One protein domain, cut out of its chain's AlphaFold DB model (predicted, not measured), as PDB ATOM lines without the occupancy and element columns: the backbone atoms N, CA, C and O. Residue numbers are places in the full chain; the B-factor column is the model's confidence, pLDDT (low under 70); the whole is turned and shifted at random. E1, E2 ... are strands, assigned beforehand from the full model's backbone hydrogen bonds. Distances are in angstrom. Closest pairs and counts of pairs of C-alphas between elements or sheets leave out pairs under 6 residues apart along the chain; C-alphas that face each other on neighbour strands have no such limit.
ATOM      1  N   TYR A 382      25.935  41.536  80.494       72.04
ATOM      2  CA  TYR A 382      25.407  42.750  81.140       72.04
ATOM      3  C   TYR A 382      23.999  42.575  81.729       72.04
ATOM      4  O   TYR A 382      23.342  43.566  82.045       72.04
ATOM      5  N   GLY A 383      23.507  41.340  81.844       81.59
ATOM      6  CA  GLY A 383      22.132  41.099  82.277       81.59
ATOM      7  C   GLY A 383      21.095  41.408  81.189       81.59
ATOM      8  O   GLY A 383      19.936  41.654  81.499       81.59
ATOM      9  N   ASN A 384      21.494  41.432  79.915       86.99
ATOM     10  CA  ASN A 384      20.579  41.573  78.778       86.99
ATOM     11  C   ASN A 384      20.621  40.326  77.888       86.99
ATOM     12  O   ASN A 384      20.615  40.423  76.657       86.99
ATOM     13  N   CYS A 385      20.716  39.146  78.497       89.86
ATOM     14  CA  CYS A 385      20.559  37.897  77.772       89.86
ATOM     15  C   CYS A 385      19.130  37.749  77.265       89.86
ATOM     16  O   CYS A 385      18.171  38.100  77.950       89.86
ATOM     17  N   SER A 386      18.985  37.155  76.084       90.92
ATOM     18  CA  SER A 386      17.708  36.541  75.726       90.92
ATOM     19  C   SER A 386      17.511  35.266  76.547       90.92
ATOM     20  O   SER A 386      18.476  34.562  76.851       90.92
ATOM     21  N   LEU A 387      16.264  34.945  76.875       88.46
ATOM     22  CA  LEU A 387      15.931  33.667  77.487       88.46
ATOM     23  C   LEU A 387      16.402  32.519  76.578       88.46
ATOM     24  O   LEU A 387      16.314  32.605  75.352       88.46
ATOM     25  N   SER A 388      16.932  31.458  77.176       91.92
ATOM     26  CA  SER A 388      17.605  30.345  76.497       91.92
ATOM     27  C   SER A 388      18.887  30.710  75.724       91.92
ATOM     28  O   SER A 388      19.381  29.902  74.938       91.92
ATOM     29  N   GLN A 389      19.455  31.907  75.908       92.37
ATOM     30  CA  GLN A 389      20.726  32.255  75.270       92.37
ATOM     31  C   GLN A 389      21.889  31.520  75.945       92.37
ATOM     32  O   GLN A 389      22.106  31.659  77.148       92.37
ATOM     33  N   GLU A 390      22.656  30.775  75.150       93.26
ATOM     34  CA  GLU A 390      23.864  30.084  75.597       93.26
ATOM     35  C   GLU A 390      25.086  31.020  75.588       93.26
ATOM     36  O   GLU A 390      25.325  31.770  74.633       93.26
ATOM     37  N   ILE A 391      25.891  30.951  76.648       92.85
ATOM     38  CA  ILE A 391      27.208  31.576  76.769       92.85
ATOM     39  C   ILE A 391      28.240  30.506  77.128       92.85
ATOM     40  O   ILE A 391      28.009  29.641  77.967       92.85
ATOM     41  N   LEU A 392      29.424  30.625  76.535       92.34
ATOM     42  CA  LEU A 392      30.618  29.909  76.963       92.34
ATOM     43  C   LEU A 392      31.283  30.602  78.158       92.34
ATOM     44  O   LEU A 392      31.783  31.721  78.045       92.34
ATOM     45  N   ASP A 393      31.315  29.906  79.285       92.58
ATOM     46  CA  ASP A 393      31.846  30.353  80.565       92.58
ATOM     47  C   ASP A 393      33.114  29.570  80.937       92.58
ATOM     48  O   ASP A 393      33.078  28.459  81.480       92.58
ATOM     49  N   TYR A 394      34.272  30.154  80.627       87.35
ATOM     50  CA  TYR A 394      35.568  29.604  81.010       87.35
ATOM     51  C   TYR A 394      35.815  29.841  82.506       87.35
ATOM     52  O   TYR A 394      36.006  30.972  82.953       87.35
ATOM     53  N   GLY A 395      35.838  28.758  83.282       89.92
ATOM     54  CA  GLY A 395      35.920  28.802  84.743       89.92
ATOM     55  C   GLY A 395      34.586  28.606  85.465       89.92
ATOM     56  O   GLY A 395      34.611  28.518  86.690       89.92
ATOM     57  N   CYS A 396      33.466  28.476  84.740       93.63
ATOM     58  CA  CYS A 396      32.151  28.132  85.297       93.63
ATOM     59  C   CYS A 396      31.674  29.103  86.403       93.63
ATOM     60  O   CYS A 396      31.171  28.662  87.435       93.63
ATOM     61  N   LYS A 397      31.916  30.413  86.234       93.35
ATOM     62  CA  LYS A 397      31.618  31.465  87.226       93.35
ATOM     63  C   LYS A 397      30.258  32.145  87.044       93.35
ATOM     64  O   LYS A 397      29.880  32.943  87.899       93.35
ATOM     65  N   LEU A 398      29.564  31.891  85.939       93.72
ATOM     66  CA  LEU A 398      28.262  32.473  85.640       93.72
ATOM     67  C   LEU A 398      27.125  31.756  86.361       93.72
ATOM     68  O   LEU A 398      26.081  32.368  86.507       93.72
ATOM     69  N   ASP A 399      27.296  30.522  86.837       95.34
ATOM     70  CA  ASP A 399      26.214  29.778  87.502       95.34
ATOM     71  C   ASP A 399      25.566  30.588  88.640       95.34
ATOM     72  O   ASP A 399      26.252  31.093  89.532       95.34
ATOM     73  N   GLY A 400      24.245  30.756  88.574       93.47
ATOM     74  CA  GLY A 400      23.454  31.549  89.515       93.47
ATOM     75  C   GLY A 400      23.570  33.073  89.367       93.47
ATOM     76  O   GLY A 400      22.855  33.797  90.057       93.47
ATOM     77  N   GLN A 401      24.428  33.596  88.485       94.73
ATOM     78  CA  GLN A 401      24.516  35.037  88.229       94.73
ATOM     79  C   GLN A 401      23.295  35.518  87.431       94.73
ATOM     80  O   GLN A 401      22.804  34.793  86.562       94.73
ATOM     81  N   PRO A 402      22.799  36.743  87.673       93.14
ATOM     82  CA  PRO A 402      21.679  37.285  86.918       93.14
ATOM     83  C   PRO A 402      22.076  37.501  85.454       93.14
ATOM     84  O   PRO A 402      23.080  38.147  85.152       93.14
ATOM     85  N   CYS A 403      21.267  36.973  84.541       94.70
ATOM     86  CA  CYS A 403      21.448  37.110  83.094       94.70
ATOM     87  C   CYS A 403      20.383  38.022  82.460       94.70
ATOM     88  O   CYS A 403      20.530  38.456  81.318       94.70
ATOM     89  N   GLY A 404      19.369  38.398  83.240       90.85
ATOM     90  CA  GLY A 404      18.522  39.565  83.032       90.85
ATOM     91  C   GLY A 404      17.412  39.663  84.067       90.85
ATOM     92  O   GLY A 404      17.464  38.951  85.072       90.85
ATOM     93  N   PRO A 405      16.432  40.567  83.889       85.33
ATOM     94  CA  PRO A 405      15.319  40.683  84.820       85.33
ATOM     95  C   PRO A 405      14.630  39.327  84.949       85.33
ATOM     96  O   PRO A 405      14.228  38.755  83.937       85.33
ATOM     97  N   ASN A 406      14.516  38.820  86.177       90.28
ATOM     98  CA  ASN A 406      13.868  37.544  86.482       90.28
ATOM     99  C   ASN A 406      14.557  36.317  85.854       90.28
ATOM    100  O   ASN A 406      13.933  35.265  85.734       90.28
ATOM    101  N   MET A 407      15.828  36.433  85.454       93.40
ATOM    102  CA  MET A 407      16.586  35.365  84.805       93.40
ATOM    103  C   MET A 407      17.974  35.177  85.433       93.40
ATOM    104  O   MET A 407      18.673  36.149  85.732       93.40
ATOM    105  N   THR A 408      18.407  33.927  85.575       94.89
ATOM    106  CA  THR A 408      19.734  33.533  86.067       94.89
ATOM    107  C   THR A 408      20.422  32.592  85.087       94.89
ATOM    108  O   THR A 408      19.782  31.790  84.408       94.89
ATOM    109  N   PHE A 409      21.745  32.673  85.010       96.83
ATOM    110  CA  PHE A 409      22.539  31.684  84.298       96.83
ATOM    111  C   PHE A 409      22.498  30.341  85.027       96.83
ATOM    112  O   PHE A 409      22.700  30.282  86.240       96.83
ATOM    113  N   ARG A 410      22.329  29.263  84.268       95.89
ATOM    114  CA  ARG A 410      22.488  27.882  84.722       95.89
ATOM    115  C   ARG A 410      23.495  27.156  83.850       95.89
ATOM    116  O   ARG A 410      23.403  27.209  82.625       95.89
ATOM    117  N   LEU A 411      24.428  26.428  84.456       96.19
ATOM    118  CA  LEU A 411      25.347  25.572  83.701       96.19
ATOM    119  C   LEU A 411      24.600  24.366  83.106       96.19
ATOM    120  O   LEU A 411      24.006  23.568  83.831       96.19
ATOM    121  N   VAL A 412      24.652  24.223  81.781       96.25
ATOM    122  CA  VAL A 412      24.067  23.094  81.033       96.25
ATOM    123  C   VAL A 412      25.109  22.074  80.587       96.25
ATOM    124  O   VAL A 412      24.775  20.903  80.429       96.25
ATOM    125  N   ASP A 413      26.366  22.487  80.419       96.07
ATOM    126  CA  ASP A 413      27.469  21.593  80.064       96.07
ATOM    127  C   ASP A 413      28.768  22.015  80.759       96.07
ATOM    128  O   ASP A 413      28.963  23.192  81.073       96.07
ATOM    129  N   LYS A 414      29.657  21.050  81.008       95.97
ATOM    130  CA  LYS A 414      30.970  21.259  81.623       95.97
ATOM    131  C   LYS A 414      32.004  20.328  81.000       95.97
ATOM    132  O   LYS A 414      32.125  19.160  81.361       95.97
ATOM    133  N   GLU A 415      32.829  20.894  80.136       92.26
ATOM    134  CA  GLU A 415      33.948  20.239  79.478       92.26
ATOM    135  C   GLU A 415      35.250  20.526  80.247       92.26
ATOM    136  O   GLU A 415      35.607  21.680  80.503       92.26
ATOM    137  N   LYS A 416      35.987  19.482  80.645       89.67
ATOM    138  CA  LYS A 416      37.354  19.645  81.166       89.67
ATOM    139  C   LYS A 416      38.304  19.801  79.978       89.67
ATOM    140  O   LYS A 416      38.512  18.849  79.235       89.67
ATOM    141  N   LEU A 417      38.879  20.987  79.813       80.44
ATOM    142  CA  LEU A 417      39.901  21.270  78.811       80.44
ATOM    143  C   LEU A 417      41.265  20.968  79.425       80.44
ATOM    144  O   LEU A 417      41.688  21.698  80.315       80.44
ATOM    145  N   GLY A 418      41.943  19.910  78.989       65.49
ATOM    146  CA  GLY A 418      43.288  19.641  79.489       65.49
ATOM    147  C   GLY A 418      43.871  18.291  79.117       65.49
ATOM    148  O   GLY A 418      43.443  17.264  79.639       65.49
ATOM    149  N   ASP A 419      44.936  18.319  78.318       59.95
ATOM    150  CA  ASP A 419      45.907  17.233  78.256       59.95
ATOM    151  C   ASP A 419      46.804  17.312  79.496       59.95
ATOM    152  O   ASP A 419      47.591  18.242  79.618       59.95
ATOM    153  N   LYS A 420      46.630  16.350  80.415       60.11
ATOM    154  CA  LYS A 420      47.455  15.939  81.581       60.11
ATOM    155  C   LYS A 420      48.084  16.981  82.535       60.11
ATOM    156  O   LYS A 420      48.416  16.578  83.644       60.11
ATOM    157  N   GLU A 421      48.199  18.265  82.213       62.61
ATOM    158  CA  GLU A 421      48.892  19.263  83.048       62.61
ATOM    159  C   GLU A 421      48.151  20.600  83.225       62.61
ATOM    160  O   GLU A 421      48.412  21.291  84.206       62.61
ATOM    161  N   ILE A 422      47.183  20.960  82.374       48.85
ATOM    162  CA  ILE A 422      46.380  22.185  82.556       48.85
ATOM    163  C   ILE A 422      44.903  21.808  82.585       48.85
ATOM    164  O   ILE A 422      44.315  21.548  81.548       48.85
ATOM    165  N   LEU A 423      44.302  21.765  83.777       63.36
ATOM    166  CA  LEU A 423      42.869  21.514  83.958       63.36
ATOM    167  C   LEU A 423      42.089  22.832  83.841       63.36
ATOM    168  O   LEU A 423      41.740  23.457  84.840       63.36
ATOM    169  N   GLY A 424      41.805  23.257  82.613       80.40
ATOM    170  CA  GLY A 424      40.758  24.236  82.343       80.40
ATOM    171  C   GLY A 424      39.371  23.595  82.462       80.40
ATOM    172  O   GLY A 424      39.190  22.402  82.221       80.40
ATOM    173  N   VAL A 425      38.363  24.385  82.821       87.98
ATOM    174  CA  VAL A 425      36.956  23.987  82.691       87.98
ATOM    175  C   VAL A 425      36.252  24.991  81.794       87.98
ATOM    176  O   VAL A 425      36.316  26.199  82.018       87.98
ATOM    177  N   LYS A 426      35.612  24.481  80.753       91.64
ATOM    178  CA  LYS A 426      34.752  25.226  79.848       91.64
ATOM    179  C   LYS A 426      33.334  24.804  80.169       91.64
ATOM    180  O   LYS A 426      32.985  23.646  79.970       91.64
ATOM    181  N   CYS A 427      32.546  25.718  80.707       95.05
ATOM    182  CA  CYS A 427      31.131  25.485  80.902       95.05
ATOM    183  C   CYS A 427      30.322  26.157  79.796       95.05
ATOM    184  O   CYS A 427      30.707  27.206  79.285       95.05
ATOM    185  N   THR A 428      29.188  25.565  79.449       95.07
ATOM    186  CA  THR A 428      28.135  26.243  78.693       95.07
ATOM    187  C   THR A 428      27.069  26.628  79.706       95.07
ATOM    188  O   THR A 428      26.535  25.756  80.388       95.07
ATOM    189  N   ALA A 429      26.804  27.921  79.854       95.11
ATOM    190  CA  ALA A 429      25.734  28.450  80.687       95.11
ATOM    191  C   ALA A 429      24.576  28.897  79.793       95.11
ATOM    192  O   ALA A 429      24.808  29.504  78.752       95.11
ATOM    193  N   ILE A 430      23.340  28.623  80.191       95.97
ATOM    194  CA  ILE A 430      22.136  29.128  79.533       95.97
ATOM    195  C   ILE A 430      21.463  30.152  80.442       95.97
ATOM    196  O   ILE A 430      21.447  29.976  81.658       95.97
ATOM    197  N   CYS A 431      20.926  31.229  79.878       95.11
ATOM    198  CA  CYS A 431      20.072  32.140  80.632       95.11
ATOM    199  C   CYS A 431      18.655  31.560  80.741       95.11
ATOM    200  O   CYS A 431      17.970  31.435  79.727       95.11
ATOM    201  N   GLU A 432      18.208  31.205  81.941       93.14
ATOM    202  CA  GLU A 432      16.849  30.717  82.212       93.14
ATOM    203  C   GLU A 432      16.136  31.633  83.208       93.14
ATOM    204  O   GLU A 432      16.779  32.446  83.869       93.14
ATOM    205  N   CYS A 433      14.808  31.543  83.319       90.46
ATOM    206  CA  CYS A 433      14.098  32.275  84.367       90.46
ATOM    207  C   CYS A 433      14.632  31.824  85.743       90.46
ATOM    208  O   CYS A 433      14.863  30.633  85.959       90.46
ATOM    209  N   ALA A 434      14.867  32.772  86.657       87.60
ATOM    210  CA  ALA A 434      15.309  32.458  88.014       87.60
ATOM    211  C   ALA A 434      14.257  31.572  88.699       87.60
ATOM    212  O   ALA A 434      13.102  31.581  88.289       87.60
TER     213      ALA A 434
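AT A GLANCE: This is residues 382 to 434 of the 588 residues of an uncharacterized protein of Dracunculus medinensis (UniProt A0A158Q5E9). A long, twisted hairpin of two strands, E3 and E4, makes the length of this rod, and residues 418 to 423 at its turn stick out at one end. The shorter E1 runs beside residues 426 to 430 of E4, and the very short E2 runs beside residues 407 to 409 of E3, toward the end away from that turn; the four strands form one sheet curled like part of a barrel. The printed part has 53 residues with four named strands, E1 to E4 along the chain, and no named helix; the sheet's order is E1 E4 E3 E2, antiparallel throughout, and the class is all strand. It is only just loose, close to compact, with a radius of gyration of the C-alphas of 12.0 A, and it spans 41 by 14 by 14 A.

IN THESE COORDINATES: E3, residues 407 to 417, is the longest strand by residues and measures 27.9 A; its C-alpha 407 is at (16.586, 35.365, 84.805). E3 bends by 53 degrees at Asp 413. E4, residues 424 to 433, also measures 27.9 A and ends with C-alpha 433 at (14.098, 32.275, 84.367). E1, residues 390 to 394, measures 12.9 A and begins with C-alpha 390 at (23.864, 30.084, 75.597). E2 is residues 402 to 404.

HOW THE PARTS SIT: The inner strands E3 and E4 form an antiparallel hairpin, with 159 degrees between their directions; N 410 and O 430 are 2.8 A apart, and N 417 and O 424 are 2.8 A apart, both within hydrogen-bond range. E1, an edge strand, is the antiparallel neighbour of E4 at 148 degrees. C-alphas 390 and 430 face each other at 4.4 A, and N 391 and O 429 are within hydrogen-bond range at 2.8 A. E2, the other edge strand, forms a hairpin with E3 at 121 degrees, with N 407 and O 404 within hydrogen-bond range at 3.0 A. The closest C-alphas of E2 and E4 are those of Cys 403 and Cys 431, 5.7 A apart. E1 and E2 are apart. E2, E3 and E4 are a meander, each strand the antiparallel neighbour of the one before. E1 to E4 are a Greek key, that meander with E1 as the antiparallel neighbour of E4.

THE WHOLE: The C-alphas of Pro 405 and Lys 420 are the two farthest apart, at 40.7 A. The sheet is strongly twisted, with C-alphas up to 6.3 A off its best plane. The printed part has no cut. The link from E2 to E3 is tight, and those from E1 to E2 and from E3 to E4 are short. The mean pLDDT of the printed part is 87.9; residues 418 to 423, which stand free, are under 70.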